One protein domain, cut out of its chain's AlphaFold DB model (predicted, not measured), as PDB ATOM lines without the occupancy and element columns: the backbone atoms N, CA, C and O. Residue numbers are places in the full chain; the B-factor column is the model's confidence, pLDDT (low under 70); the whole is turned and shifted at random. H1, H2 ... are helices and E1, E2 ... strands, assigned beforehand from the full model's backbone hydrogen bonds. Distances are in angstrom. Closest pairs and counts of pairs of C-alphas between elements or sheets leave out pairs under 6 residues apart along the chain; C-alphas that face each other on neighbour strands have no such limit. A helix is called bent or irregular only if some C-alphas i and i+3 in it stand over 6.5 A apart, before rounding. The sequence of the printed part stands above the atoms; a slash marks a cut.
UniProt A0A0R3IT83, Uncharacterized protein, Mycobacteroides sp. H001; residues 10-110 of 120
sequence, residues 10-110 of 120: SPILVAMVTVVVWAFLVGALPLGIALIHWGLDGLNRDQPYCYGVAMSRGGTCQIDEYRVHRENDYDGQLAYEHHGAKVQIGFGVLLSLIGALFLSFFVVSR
ATOM      1  N   SER A  10      77.161 -26.286 -15.772       74.00
ATOM      2  CA  SER A  10      76.491 -26.507 -14.492       74.00
ATOM      3  C   SER A  10      75.200 -27.312 -14.719       74.00
ATOM      4  O   SER A  10      74.452 -27.018 -15.658       74.00
ATOM      5  N   PRO A  11      74.910 -28.327 -13.888       75.75
ATOM      6  CA  PRO A  11      73.729 -29.173 -14.071       75.75
ATOM      7  C   PRO A  11      72.427 -28.360 -14.006       75.75
ATOM      8  O   PRO A  11      71.468 -28.668 -14.707       75.75
ATOM      9  N   ILE A  12      72.427 -27.265 -13.237       77.81
ATOM     10  CA  ILE A  12      71.317 -26.310 -13.143       77.81
ATOM     11  C   ILE A  12      71.099 -25.592 -14.481       77.81
ATOM     12  O   ILE A  12      69.966 -25.494 -14.946       77.81
ATOM     13  N   LEU A  13      72.174 -25.126 -15.128       75.75
ATOM     14  CA  LEU A  13      72.087 -24.452 -16.426       75.75
ATOM     15  C   LEU A  13      71.554 -25.404 -17.501       75.75
ATOM     16  O   LEU A  13      70.698 -25.016 -18.294       75.75
ATOM     17  N   VAL A  14      72.024 -26.654 -17.505       76.56
ATOM     18  CA  VAL A  14      71.537 -27.680 -18.438       76.56
ATOM     19  C   VAL A  14      70.047 -27.932 -18.219       76.56
ATOM     20  O   VAL A  14      69.290 -27.881 -19.183       76.56
ATOM     21  N   ALA A  15      69.609 -28.113 -16.969       80.31
ATOM     22  CA  ALA A  15      68.200 -28.327 -16.649       80.31
ATOM     23  C   ALA A  15      67.311 -27.155 -17.097       80.31
ATOM     24  O   ALA A  15      66.289 -27.383 -17.740       80.31
ATOM     25  N   MET A  16      67.717 -25.905 -16.833       80.19
ATOM     26  CA  MET A  16      66.969 -24.723 -17.283       80.19
ATOM     27  C   MET A  16      66.833 -24.680 -18.806       80.19
ATOM     28  O   MET A  16      65.735 -24.499 -19.325       80.19
ATOM     29  N   VAL A  17      67.931 -24.895 -19.533       79.88
ATOM     30  CA  VAL A  17      67.918 -24.893 -21.001       79.88
ATOM     31  C   VAL A  17      67.038 -26.020 -21.542       79.88
ATOM     32  O   VAL A  17      66.257 -25.796 -22.465       79.88
ATOM     33  N   THR A  18      67.111 -27.211 -20.950       81.19
ATOM     34  CA  THR A  18      66.261 -28.344 -21.325       81.19
ATOM     35  C   THR A  18      64.782 -28.024 -21.116       81.19
ATOM     36  O   THR A  18      63.997 -28.235 -22.037       81.19
ATOM     37  N   VAL A  19      64.397 -27.452 -19.970       82.31
ATOM     38  CA  VAL A  19      63.005 -27.042 -19.705       82.31
ATOM     39  C   VAL A  19      62.523 -26.018 -20.731       82.31
ATOM     40  O   VAL A  19      61.431 -26.175 -21.273       82.31
ATOM     41  N   VAL A  20      63.338 -25.008 -21.047       82.38
ATOM     42  CA  VAL A  20      62.986 -23.986 -22.045       82.38
ATOM     43  C   VAL A  20      62.773 -24.621 -23.421       82.38
ATOM     44  O   VAL A  20      61.749 -24.382 -24.054       82.38
ATOM     45  N   VAL A  21      63.689 -25.483 -23.873       82.19
ATOM     46  CA  VAL A  21      63.564 -26.177 -25.166       82.19
ATOM     47  C   VAL A  21      62.287 -27.022 -25.224       82.19
ATOM     48  O   VAL A  21      61.558 -26.948 -26.213       82.19
ATOM     49  N   TRP A  22      61.974 -27.773 -24.165       81.38
ATOM     50  CA  TRP A  22      60.738 -28.559 -24.096       81.38
ATOM     51  C   TRP A  22      59.482 -27.685 -24.094       81.38
ATOM     52  O   TRP A  22      58.526 -28.007 -24.798       81.38
ATOM     53  N   ALA A  23      59.489 -26.558 -23.378       80.94
ATOM     54  CA  ALA A  23      58.376 -25.611 -23.377       80.94
ATOM     55  C   ALA A  23      58.105 -25.039 -24.782       80.94
ATOM     56  O   ALA A  23      56.949 -24.894 -25.180       80.94
ATOM     57  N   PHE A  24      59.151 -24.774 -25.569       79.31
ATOM     58  CA  PHE A  24      58.990 -24.328 -26.955       79.31
ATOM     59  C   PHE A  24      58.525 -25.451 -27.893       79.31
ATOM     60  O   PHE A  24      57.638 -25.213 -28.714       79.31
ATOM     61  N   LEU A  25      59.082 -26.661 -27.765       78.88
ATOM     62  CA  LEU A  25      58.755 -27.804 -28.629       78.88
ATOM     63  C   LEU A  25      57.353 -28.370 -28.394       78.88
ATOM     64  O   LEU A  25      56.703 -28.775 -29.351       78.88
ATOM     65  N   VAL A  26      56.898 -28.419 -27.141       82.88
ATOM     66  CA  VAL A  26      55.609 -29.030 -26.768       82.88
ATOM     67  C   VAL A  26      54.524 -27.978 -26.533       82.88
ATOM     68  O   VAL A  26      53.343 -28.281 -26.651       82.88
ATOM     69  N   GLY A  27      54.902 -26.733 -26.235       79.00
ATOM     70  CA  GLY A  27      53.964 -25.633 -26.020       79.00
ATOM     71  C   GLY A  27      53.836 -24.728 -27.240       79.00
ATOM     72  O   GLY A  27      52.866 -24.809 -27.991       79.00
ATOM     73  N   ALA A  28      54.815 -23.842 -27.428       77.44
ATOM     74  CA  ALA A  28      54.691 -22.712 -28.352       77.44
ATOM     75  C   ALA A  28      54.537 -23.122 -29.827       77.44
ATOM     76  O   ALA A  28      53.713 -22.543 -30.532       77.44
ATOM     77  N   LEU A  29      55.304 -24.113 -30.294       77.75
ATOM     78  CA  LEU A  29      55.249 -24.578 -31.685       77.75
ATOM     79  C   LEU A  29      53.925 -25.280 -32.025       77.75
ATOM     80  O   LEU A  29      53.272 -24.846 -32.975       77.75
ATOM     81  N   PRO A  30      53.470 -26.299 -31.266       82.56
ATOM     82  CA  PRO A  30      52.170 -26.922 -31.504       82.56
ATOM     83  C   PRO A  30      51.020 -25.922 -31.416       82.56
ATOM     84  O   PRO A  30      50.123 -25.955 -32.255       82.56
ATOM     85  N   LEU A  31      51.071 -24.995 -30.452       82.62
ATOM     86  CA  LEU A  31      50.060 -23.950 -30.310       82.62
ATOM     87  C   LEU A  31      50.045 -23.005 -31.519       82.62
ATOM     88  O   LEU A  31      48.979 -22.706 -32.048       82.62
ATOM     89  N   GLY A  32      51.215 -22.562 -31.985       81.19
ATOM     90  CA  GLY A  32      51.332 -21.720 -33.174       81.19
ATOM     91  C   GLY A  32      50.771 -22.400 -34.424       81.19
ATOM     92  O   GLY A  32      49.984 -21.794 -35.147       81.19
ATOM     93  N   ILE A  33      51.105 -23.676 -34.635       81.31
ATOM     94  CA  ILE A  33      50.591 -24.476 -35.758       81.31
ATOM     95  C   ILE A  33      49.072 -24.652 -35.655       81.31
ATOM     96  O   ILE A  33      48.375 -24.466 -36.652       81.31
ATOM     97  N   ALA A  34      48.547 -24.963 -34.466       84.31
ATOM     98  CA  ALA A  34      47.110 -25.123 -34.248       84.31
ATOM     99  C   ALA A  34      46.338 -23.833 -34.565       84.31
ATOM    100  O   ALA A  34      45.328 -23.881 -35.261       84.31
ATOM    101  N   LEU A  35      46.849 -22.675 -34.133       82.69
ATOM    102  CA  LEU A  35      46.243 -21.374 -34.436       82.69
ATOM    103  C   LEU A  35      46.245 -21.057 -35.935       82.69
ATOM    104  O   LEU A  35      45.256 -20.535 -36.448       82.69
ATOM    105  N   ILE A  36      47.328 -21.388 -36.646       84.25
ATOM    106  CA  ILE A  36      47.381 -21.237 -38.106       84.25
ATOM    107  C   ILE A  36      46.347 -22.149 -38.763       84.25
ATOM    108  O   ILE A  36      45.629 -21.701 -39.650       84.25
ATOM    109  N   HIS A  37      46.258 -23.410 -38.336       87.06
ATOM    110  CA  HIS A  37      45.334 -24.375 -38.921       87.06
ATOM    111  C   HIS A  37      43.875 -23.950 -38.723       87.06
ATOM    112  O   HIS A  37      43.133 -23.854 -39.695       87.06
ATOM    113  N   TRP A  38      43.493 -23.576 -37.500       82.12
ATOM    114  CA  TRP A  38      42.142 -23.088 -37.207       82.12
ATOM    115  C   TRP A  38      41.810 -21.785 -37.930       82.12
ATOM    116  O   TRP A  38      40.696 -21.621 -38.423       82.12
ATOM    117  N   GLY A  39      42.771 -20.868 -38.038       79.38
ATOM    118  CA  GLY A  39      42.568 -19.645 -38.802       79.38
ATOM    119  C   GLY A  39      42.458 -19.903 -40.310       79.38
ATOM    120  O   GLY A  39      41.654 -19.262 -40.977       79.38
ATOM    121  N   LEU A  40      43.202 -20.861 -40.871       82.94
ATOM    122  CA  LEU A  40      43.045 -21.262 -42.276       82.94
ATOM    123  C   LEU A  40      41.686 -21.922 -42.526       82.94
ATOM    124  O   LEU A  40      41.028 -21.575 -43.505       82.94
ATOM    125  N   ASP A  41      41.234 -22.793 -41.623       82.62
ATOM    126  CA  ASP A  41      39.896 -23.391 -41.689       82.62
ATOM    127  C   ASP A  41      38.802 -22.319 -41.616       82.62
ATOM    128  O   ASP A  41      37.831 -22.375 -42.367       82.62
ATOM    129  N   GLY A  42      38.974 -21.306 -40.762       74.06
ATOM    130  CA  GLY A  42      38.076 -20.151 -40.694       74.06
ATOM    131  C   GLY A  42      38.121 -19.264 -41.943       74.06
ATOM    132  O   GLY A  42      37.111 -18.672 -42.312       74.06
ATOM    133  N   LEU A  43      39.267 -19.180 -42.631       75.38
ATOM    134  CA  LEU A  43      39.380 -18.465 -43.909       75.38
ATOM    135  C   LEU A  43      38.719 -19.213 -45.066       75.38
ATOM    136  O   LEU A  43      38.230 -18.576 -45.992       75.38
ATOM    137  N   ASN A  44      38.734 -20.542 -45.023       81.38
ATOM    138  CA  ASN A  44      38.220 -21.395 -46.090       81.38
ATOM    139  C   ASN A  44      36.715 -21.691 -45.955       81.38
ATOM    140  O   ASN A  44      36.169 -22.477 -46.724       81.38
ATOM    141  N   ARG A  45      36.038 -21.118 -44.953       72.75
ATOM    142  CA  ARG A  45      34.587 -21.249 -44.805       72.75
ATOM    143  C   ARG A  45      33.864 -20.259 -45.708       72.75
ATOM    144  O   ARG A  45      34.036 -19.054 -45.585       72.75
ATOM    145  N   ASP A  46      32.988 -20.798 -46.550       73.62
ATOM    146  CA  ASP A  46      32.173 -20.023 -47.493       73.62
ATOM    147  C   ASP A  46      30.908 -19.412 -46.858       73.62
ATOM    148  O   ASP A  46      30.207 -18.616 -47.492       73.62
ATOM    149  N   GLN A  47      30.579 -19.811 -45.623       79.88
ATOM    150  CA  GLN A  47      29.364 -19.397 -44.918       79.88
ATOM    151  C   GLN A  47      29.685 -18.944 -43.486       79.88
ATOM    152  O   GLN A  47      30.310 -19.712 -42.747       79.88
ATOM    153  N   PRO A  48      29.242 -17.736 -43.084       83.94
ATOM    154  CA  PRO A  48      29.388 -17.246 -41.723       83.94
ATOM    155  C   PRO A  48      28.377 -17.909 -40.785       83.94
ATOM    156  O   PRO A  48      27.334 -18.410 -41.225       83.94
ATOM    157  N   TYR A  49      28.652 -17.870 -39.482       83.56
ATOM    158  CA  TYR A  49      27.761 -18.400 -38.456       83.56
ATOM    159  C   TYR A  49      27.229 -17.288 -37.542       83.56
ATOM    160  O   TYR A  49      27.930 -16.356 -37.148       83.56
ATOM    161  N   CYS A  50      25.966 -17.426 -37.145       84.12
ATOM    162  CA  CYS A  50      25.327 -16.623 -36.108       84.12
ATOM    163  C   CYS A  50      24.966 -17.560 -34.947       84.12
ATOM    164  O   CYS A  50      24.172 -18.481 -35.130       84.12
ATOM    165  N   TYR A  51      25.601 -17.403 -33.778       82.12
ATOM    166  CA  TYR A  51      25.414 -18.275 -32.600       82.12
ATOM    167  C   TYR A  51      25.476 -19.792 -32.890       82.12
ATOM    168  O   TYR A  51      24.727 -20.586 -32.328       82.12
ATOM    169  N   GLY A  52      26.378 -20.212 -33.783       80.88
ATOM    170  CA  GLY A  52      26.558 -21.623 -34.146       80.88
ATOM    171  C   GLY A  52      25.624 -22.140 -35.246       80.88
ATOM    172  O   GLY A  52      25.731 -23.306 -35.622       80.88
ATOM    173  N   VAL A  53      24.767 -21.290 -35.819       82.38
ATOM    174  CA  VAL A  53      23.915 -21.624 -36.971       82.38
ATOM    175  C   VAL A  53      24.466 -20.968 -38.235       82.38
ATOM    176  O   VAL A  53      24.779 -19.779 -38.225       82.38
ATOM    177  N   ALA A  54      24.598 -21.739 -39.319       84.38
ATOM    178  CA  ALA A  54      25.062 -21.219 -40.603       84.38
ATOM    179  C   ALA A  54      24.061 -20.195 -41.149       84.38
ATOM    180  O   ALA A  54      22.849 -20.431 -41.176       84.38
ATOM    181  N   MET A  55      24.570 -19.048 -41.575       85.06
ATOM    182  CA  MET A  55      23.754 -17.954 -42.074       85.06
ATOM    183  C   MET A  55      23.416 -18.164 -43.553       85.06
ATOM    184  O   MET A  55      24.238 -18.639 -44.331       85.06
ATOM    185  N   SER A  56      22.202 -17.791 -43.961       85.25
ATOM    186  CA  SER A  56      21.820 -17.768 -45.379       85.25
ATOM    187  C   SER A  56      22.192 -16.432 -46.018       85.25
ATOM    188  O   SER A  56      22.115 -15.384 -45.374       85.25
ATOM    189  N   ARG A  57      22.570 -16.461 -47.300       80.31
ATOM    190  CA  ARG A  57      22.971 -15.269 -48.060       80.31
ATOM    191  C   ARG A  57      21.838 -14.234 -48.071       80.31
ATOM    192  O   ARG A  57      20.727 -14.553 -48.482       80.31
ATOM    193  N   GLY A  58      22.122 -13.016 -47.606       78.94
ATOM    194  CA  GLY A  58      21.136 -11.934 -47.455       78.94
ATOM    195  C   GLY A  58      20.402 -11.889 -46.106       78.94
ATOM    196  O   GLY A  58      19.582 -10.998 -45.906       78.94
ATOM    197  N   GLY A  59      20.685 -12.812 -45.180       82.38
ATOM    198  CA  GLY A  59      20.217 -12.707 -43.797       82.38
ATOM    199  C   GLY A  59      20.969 -11.636 -43.001       82.38
ATOM    200  O   GLY A  59      22.043 -11.183 -43.411       82.38
ATOM    201  N   THR A  60      20.436 -11.287 -41.829       85.38
ATOM    202  CA  THR A  60      21.130 -10.487 -40.809       85.38
ATOM    203  C   THR A  60      21.265 -11.281 -39.507       85.38
ATOM    204  O   THR A  60      20.456 -12.161 -39.203       85.38
ATOM    205  N   CYS A  61      22.350 -11.036 -38.780       82.31
ATOM    206  CA  CYS A  61      22.637 -11.609 -37.475       82.31
ATOM    207  C   CYS A  61      22.656 -10.470 -36.465       82.31
ATOM    208  O   CYS A  61      23.474  -9.554 -36.572       82.31
ATOM    209  N   GLN A  62      21.758 -10.531 -35.487       82.38
ATOM    210  CA  GLN A  62      21.811  -9.645 -34.335       82.38
ATOM    211  C   GLN A  62      22.668 -10.297 -33.266       82.38
ATOM    212  O   GLN A  62      22.306 -11.332 -32.714       82.38
ATOM    213  N   ILE A  63      23.826  -9.701 -33.017       77.31
ATOM    214  CA  ILE A  63      24.699 -10.081 -31.919       77.31
ATOM    215  C   ILE A  63      24.263  -9.248 -30.717       77.31
ATOM    216  O   ILE A  63      24.550  -8.050 -30.655       77.31
ATOM    217  N   ASP A  64      23.574  -9.899 -29.785       71.62
ATOM    218  CA  ASP A  64      23.292  -9.397 -28.444       71.62
ATOM    219  C   ASP A  64      24.284 -10.035 -27.469       71.62
ATOM    220  O   ASP A  64      24.014 -11.028 -26.790       71.62
ATOM    221  N   GLU A  65      25.492  -9.476 -27.427       69.12
ATOM    222  CA  GLU A  65      26.450  -9.768 -26.363       69.12
ATOM    223  C   GLU A  65      26.432  -8.653 -25.318       69.12
ATOM    224  O   GLU A  65      26.072  -7.512 -25.606       69.12
ATOM    225  N   TYR A  66      26.855  -8.983 -24.091       55.41
ATOM    226  CA  TYR A  66      26.647  -8.239 -22.833       55.41
ATOM    227  C   TYR A  66      27.053  -6.742 -22.832       55.41
ATOM    228  O   TYR A  66      26.841  -6.055 -21.833       55.41
ATOM    229  N   ARG A  67      27.644  -6.214 -23.914       57.19
ATOM    230  CA  ARG A  67      27.962  -4.787 -24.123       57.19
ATOM    231  C   ARG A  67      27.915  -4.297 -25.578       57.19
ATOM    232  O   ARG A  67      28.232  -3.133 -25.813       57.19
ATOM    233  N   VAL A  68      27.578  -5.142 -26.551       64.94
ATOM    234  CA  VAL A  68      27.600  -4.771 -27.973       64.94
ATOM    235  C   VAL A  68      26.316  -5.275 -28.603       64.94
ATOM    236  O   VAL A  68      26.091  -6.477 -28.643       64.94
ATOM    237  N   HIS A  69      25.477  -4.344 -29.054       75.88
ATOM    238  CA  HIS A  69      24.312  -4.640 -29.884       75.88
ATOM    239  C   HIS A  69      24.704  -4.275 -31.305       75.88
ATOM    240  O   HIS A  69      24.886  -3.095 -31.627       75.88
ATOM    241  N   ARG A  70      24.937  -5.290 -32.133       74.75
ATOM    242  CA  ARG A  70      25.351  -5.093 -33.521       74.75
ATOM    243  C   ARG A  70      24.532  -5.994 -34.417       74.75
ATOM    244  O   ARG A  70      24.520  -7.204 -34.233       74.75
ATOM    245  N   GLU A  71      23.888  -5.392 -35.403       81.62
ATOM    246  CA  GLU A  71      23.313  -6.130 -36.514       81.62
ATOM    247  C   GLU A  71      24.343  -6.156 -37.641       81.62
ATOM    248  O   GLU A  71      24.727  -5.107 -38.164       81.62
ATOM    249  N   ASN A  72      24.837  -7.349 -37.956       82.88
ATOM    250  CA  ASN A  72      25.700  -7.577 -39.106       82.88
ATOM    251  C   ASN A  72      24.890  -8.290 -40.187       82.88
ATOM    252  O   ASN A  72      24.189  -9.268 -39.924       82.88
ATOM    253  N   ASP A  73      25.012  -7.816 -41.415       86.56
ATOM    254  CA  ASP A  73      24.569  -8.552 -42.587       86.56
ATOM    255  C   ASP A  73      25.495  -9.747 -42.869       86.56
ATOM    256  O   ASP A  73      26.558  -9.908 -42.261       86.56
ATOM    257  N   TYR A  74      25.076 -10.615 -43.790       84.69
ATOM    258  CA  TYR A  74      25.842 -11.796 -44.191       84.69
ATOM    259  C   TYR A  74      27.306 -11.468 -44.537       84.69
ATOM    260  O   TYR A  74      28.223 -12.109 -44.025       84.69
ATOM    261  N   ASP A  75      27.534 -10.455 -45.381       85.56
ATOM    262  CA  ASP A  75      28.878 -10.093 -45.839       85.56
ATOM    263  C   ASP A  75      29.712  -9.458 -44.711       85.56
ATOM    264  O   ASP A  75      30.908  -9.741 -44.592       85.56
ATOM    265  N   GLY A  76      29.096  -8.657 -43.835       83.25
ATOM    266  CA  GLY A  76      29.746  -8.086 -42.657       83.25
ATOM    267  C   GLY A  76      30.140  -9.141 -41.623       83.25
ATOM    268  O   GLY A  76      31.239  -9.072 -41.063       83.25
ATOM    269  N   GLN A  77      29.293 -10.151 -41.407       83.12
ATOM    270  CA  GLN A  77      29.594 -11.273 -40.515       83.12
ATOM    271  C   GLN A  77      30.727 -12.139 -41.077       83.12
ATOM    272  O   GLN A  77      31.665 -12.475 -40.351       83.12
ATOM    273  N   LEU A  78      30.699 -12.420 -42.382       83.56
ATOM    274  CA  LEU A  78      31.762 -13.154 -43.071       83.56
ATOM    275  C   LEU A  78      33.100 -12.403 -43.004       83.56
ATOM    276  O   LEU A  78      34.137 -12.983 -42.673       83.56
ATOM    277  N   ALA A  79      33.089 -11.091 -43.246       83.88
ATOM    278  CA  ALA A  79      34.282 -10.260 -43.129       83.88
ATOM    279  C   ALA A  79      34.838 -10.239 -41.696       83.88
ATOM    280  O   ALA A  79      36.060 -10.260 -41.522       83.88
ATOM    281  N   TYR A  80      33.971 -10.221 -40.679       81.75
ATOM    282  CA  TYR A  80      34.369 -10.258 -39.271       81.75
ATOM    283  C   TYR A  80      35.048 -11.584 -38.896       81.75
ATOM    284  O   TYR A  80      36.142 -11.569 -38.323       81.75
ATOM    285  N   GLU A  81      34.459 -12.719 -39.280       81.12
ATOM    286  CA  GLU A  81      35.049 -14.046 -39.053       81.12
ATOM    287  C   GLU A  81      36.394 -14.198 -39.773       81.12
ATOM    288  O   GLU A  81      37.390 -14.587 -39.155       81.12
ATOM    289  N   HIS A  82      36.478 -13.792 -41.045       83.44
ATOM    290  CA  HIS A  82      37.742 -13.789 -41.781       83.44
ATOM    291  C   HIS A  82      38.789 -12.863 -41.152       83.44
ATOM    292  O   HIS A  82      39.983 -13.170 -41.186       83.44
ATOM    293  N   HIS A  83      38.386 -11.730 -40.569       83.50
ATOM    294  CA  HIS A  83      39.316 -10.860 -39.851       83.50
ATOM    295  C   HIS A  83      39.874 -11.540 -38.600       83.50
ATOM    296  O   HIS A  83      41.089 -11.504 -38.389       83.50
ATOM    297  N   GLY A  84      39.020 -12.185 -37.802       79.88
ATOM    298  CA  GLY A  84      39.444 -12.954 -36.630       79.88
ATOM    299  C   GLY A  84      40.395 -14.090 -37.006       79.88
ATOM    300  O   GLY A  84      41.461 -14.245 -36.407       79.88
ATOM    301  N   ALA A  85      40.067 -14.813 -38.072       81.00
ATOM    302  CA  ALA A  85      40.881 -15.893 -38.604       81.00
ATOM    303  C   ALA A  85      42.251 -15.401 -39.123       81.00
ATOM    304  O   ALA A  85      43.284 -15.996 -38.812       81.00
ATOM    305  N   LYS A  86      42.311 -14.244 -39.802       82.31
ATOM    306  CA  LYS A  86      43.583 -13.590 -40.181       82.31
ATOM    307  C   LYS A  86      44.442 -13.225 -38.971       82.31
ATOM    308  O   LYS A  86      45.657 -13.417 -39.012       82.31
ATOM    309  N   VAL A  87      43.836 -12.707 -37.900       84.00
ATOM    310  CA  VAL A  87      44.560 -12.368 -36.662       84.00
ATOM    311  C   VAL A  87      45.126 -13.630 -36.002       84.00
ATOM    312  O   VAL A  87      46.292 -13.630 -35.602       84.00
ATOM    313  N   GLN A  88      44.349 -14.717 -35.949       82.88
ATOM    314  CA  GLN A  88      44.808 -16.014 -35.432       82.88
ATOM    315  C   GLN A  88      45.990 -16.570 -36.234       82.88
ATOM    316  O   GLN A  88      46.999 -16.953 -35.638       82.88
ATOM    317  N   ILE A  89      45.917 -16.530 -37.571       80.56
ATOM    318  CA  ILE A  89      47.035 -16.915 -38.449       80.56
ATOM    319  C   ILE A  89      48.262 -16.048 -38.156       80.56
ATOM    320  O   ILE A  89      49.352 -16.582 -37.960       80.56
ATOM    321  N   GLY A  90      48.100 -14.723 -38.089       84.25
ATOM    322  CA  GLY A  90      49.204 -13.799 -37.824       84.25
ATOM    323  C   GLY A  90      49.920 -14.100 -36.505       84.25
ATOM    324  O   GLY A  90      51.151 -14.171 -36.464       84.25
ATOM    325  N   PHE A  91      49.158 -14.350 -35.438       86.00
ATOM    326  CA  PHE A  91      49.718 -14.702 -34.132       86.00
ATOM    327  C   PHE A  91      50.393 -16.081 -34.138       86.00
ATOM    328  O   PHE A  91      51.490 -16.241 -33.598       86.00
ATOM    329  N   GLY A  92      49.782 -17.069 -34.798       81.44
ATOM    330  CA  GLY A  92      50.356 -18.406 -34.930       81.44
ATOM    331  C   GLY A  92      51.659 -18.425 -35.738       81.44
ATOM    332  O   GLY A  92      52.617 -19.101 -35.347       81.44
ATOM    333  N   VAL A  93      51.747 -17.630 -36.812       85.00
ATOM    334  CA  VAL A  93      52.977 -17.449 -37.606       85.00
ATOM    335  C   VAL A  93      54.073 -16.812 -36.760       85.00
ATOM    336  O   VAL A  93      55.202 -17.302 -36.765       85.00
ATOM    337  N   LEU A  94      53.747 -15.766 -35.995       88.50
ATOM    338  CA  LEU A  94      54.704 -15.099 -35.114       88.50
ATOM    339  C   LEU A  94      55.284 -16.066 -34.069       88.50
ATOM    340  O   LEU A  94      56.503 -16.145 -33.915       88.50
ATOM    341  N   LEU A  95      54.427 -16.839 -33.392       83.44
ATOM    342  CA  LEU A  95      54.856 -17.852 -32.418       83.44
ATOM    343  C   LEU A  95      55.743 -18.929 -33.053       83.44
ATOM    344  O   LEU A  95      56.782 -19.290 -32.491       83.44
ATOM    345  N   SER A  96      55.364 -19.409 -34.238       82.06
ATOM    346  CA  SER A  96      56.121 -20.429 -34.967       82.06
ATOM    347  C   SER A  96      57.498 -19.915 -35.403       82.06
ATOM    348  O   SER A  96      58.489 -20.630 -35.264       82.06
ATOM    349  N   LEU A  97      57.587 -18.658 -35.857       85.69
ATOM    350  CA  LEU A  97      58.848 -17.990 -36.200       85.69
ATOM    351  C   LEU A  97      59.780 -17.878 -34.992       85.69
ATOM    352  O   LEU A  97      60.955 -18.225 -35.095       85.69
ATOM    353  N   ILE A  98      59.262 -17.436 -33.843       85.31
ATOM    354  CA  ILE A  98      60.048 -17.328 -32.604       85.31
ATOM    355  C   ILE A  98      60.578 -18.706 -32.189       85.31
ATOM    356  O   ILE A  98      61.769 -18.845 -31.900       85.31
ATOM    357  N   GLY A  99      59.724 -19.735 -32.215       80.62
ATOM    358  CA  GLY A  99      60.123 -21.110 -31.911       80.62
ATOM    359  C   GLY A  99      61.193 -21.646 -32.868       80.62
ATOM    360  O   GLY A  99      62.199 -22.203 -32.423       80.62
ATOM    361  N   ALA A 100      61.027 -21.427 -34.174       82.50
ATOM    362  CA  ALA A 100      61.987 -21.851 -35.192       82.50
ATOM    363  C   ALA A 100      63.343 -21.140 -35.045       82.50
ATOM    364  O   ALA A 100      64.390 -21.790 -35.095       82.50
ATOM    365  N   LEU A 101      63.340 -19.826 -34.800       85.12
ATOM    366  CA  LEU A 101      64.557 -19.051 -34.551       85.12
ATOM    367  C   LEU A 101      65.285 -19.551 -33.300       85.12
ATOM    368  O   LEU A 101      66.491 -19.799 -33.355       85.12
ATOM    369  N   PHE A 102      64.558 -19.774 -32.204       83.12
ATOM    370  CA  PHE A 102      65.133 -20.296 -30.966       83.12
ATOM    371  C   PHE A 102      65.778 -21.676 -31.166       83.12
ATOM    372  O   PHE A 102      66.928 -21.890 -30.773       83.12
ATOM    373  N   LEU A 103      65.078 -22.596 -31.841       80.19
ATOM    374  CA  LEU A 103      65.617 -23.918 -32.164       80.19
ATOM    375  C   LEU A 103      66.835 -23.836 -33.084       80.19
ATOM    376  O   LEU A 103      67.819 -24.531 -32.841       80.19
ATOM    377  N   SER A 104      66.810 -22.968 -34.098       79.56
ATOM    378  CA  SER A 104      67.949 -22.789 -35.005       79.56
ATOM    379  C   SER A 104      69.199 -22.314 -34.255       79.56
ATOM    380  O   SER A 104      70.275 -22.887 -34.428       79.56
ATOM    381  N   PHE A 105      69.054 -21.355 -33.336       80.94
ATOM    382  CA  PHE A 105      70.149 -20.878 -32.494       80.94
ATOM    383  C   PHE A 105      70.666 -21.975 -31.555       80.94
ATOM    384  O   PHE A 105      71.879 -22.161 -31.407       80.94
ATOM    385  N   PHE A 106      69.762 -22.748 -30.950       76.75
ATOM    386  CA  PHE A 106      70.131 -23.878 -30.098       76.75
ATOM    387  C   PHE A 106      70.898 -24.963 -30.871       76.75
ATOM    388  O   PHE A 106      71.938 -25.436 -30.415       76.75
ATOM    389  N   VAL A 107      70.445 -25.321 -32.074       77.00
ATOM    390  CA  VAL A 107      71.131 -26.301 -32.930       77.00
ATOM    391  C   VAL A 107      72.500 -25.777 -33.369       77.00
ATOM    392  O   VAL A 107      73.491 -26.485 -33.217       77.00
ATOM    393  N   VAL A 108      72.604 -24.531 -33.842       77.69
ATOM    394  CA  VAL A 108      73.885 -23.941 -34.286       77.69
ATOM    395  C   VAL A 108      74.894 -23.857 -33.137       77.69
ATOM    396  O   VAL A 108      76.065 -24.208 -33.314       77.69
ATOM    397  N   SER A 109      74.448 -23.444 -31.946       69.69
ATOM    398  CA  SER A 109      75.300 -23.366 -30.753       69.69
ATOM    399  C   SER A 109      75.766 -24.743 -30.268       69.69
ATOM    400  O   SER A 109      76.919 -24.886 -29.852       69.69
ATOM    401  N   ARG A 110      74.927 -25.784 -30.378       69.44
ATOM    402  CA  ARG A 110      75.293 -27.166 -30.014       69.44
ATOM    403  C   ARG A 110      76.173 -27.848 -31.059       69.44
ATOM    404  O   ARG A 110      77.081 -28.586 -30.681       69.44
TER     405      ARG A 110
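What this domain is: This is residues 10 to 110 of the 120 residues of an uncharacterized protein of Mycobacteroides sp. H001 (UniProt A0A0R3IT83). A small hairpin of two strands, E1 and E2, sits at one end of a long pair of helices, H1 and H2, which run side by side in opposite ways over arm H1b; toward the other end, arm H1a of the bent H1 splays away from H2. The hairpin's tip, residues 64 to 69, sticks out, and so does the beginning of the printed part, residues 10 to 16; a long loop, residues 44 to 59, joins H1 to the hairpin at the same end. The printed part has 101 residues, with two named helices and two named strands in the order H1, E1, E2, H2; the sheet's order is E1 - E2, antiparallel, and the class is mostly helix. The whole is extended, a rod spanning 65 by 28 by 16 A, with a radius of gyration of the C-alphas of 20.0 A.

How they stand to each other: E1, residues 60 to 65, and E2, residues 68 to 73, are antiparallel neighbours and a hairpin, with 166 degrees between their directions. N 61 and O 72 are 2.8 A apart and N 70 and O 63 3.2 A, both within hydrogen-bond range. H2, residues 74 to 110, follows E2 by a tight link, and the two are near each other. The closest C-alphas of E1 and H2, those of Thr 60 and Tyr 74, are 5.9 A apart. H1, residues 11 to 43, was assigned as one helix by its hydrogen bonds but is bent, with C-alphas 26 and 29 6.6 A apart; its arms H1a, residues 11 to 26, and H1b, residues 29 to 43, stand at a shallow tilt of 15 degrees. H1b and H2 touch, the closest C-alphas being those of Gly 32 and Gly 92, 3.9 A apart. They run opposite ways at a shallow tilt of 24 degrees. H1a and H2 only just touch, with 3 pairs of C-alphas within 8 A, through residues 21 to 25 and 99 to 103 alone; the closest are those of Phe 24 and Gly 99, 6.0 A. They run opposite ways at a shallow tilt of 30 degrees. H1a is apart from E1 and E2, and H1b is apart from E2. In H1a, H1b and H2 every O i to N i+4 pair is within hydrogen-bond range.

Where its parts are: E1 and E2 each measure 15.4 A; C-alpha 60 is at (21.130, -10.487, -40.809). H2 measures 53.7 A and ends at C-alpha 110, (75.293, -27.166, -30.014). H1a measures 22.1 A from C-alpha 11 at (73.729, -29.173, -14.071), and H1b 20.9 A.

The domain as a whole: The C-alphas farthest apart, those of Ser 10 and Gly 58, are 66.1 A apart. The printed part has no cut. The link from H1 to E1, 16 residues, is long. The mean pLDDT of the printed part is 80.3; residues 65 to 68 and 109 to 110 are under 70.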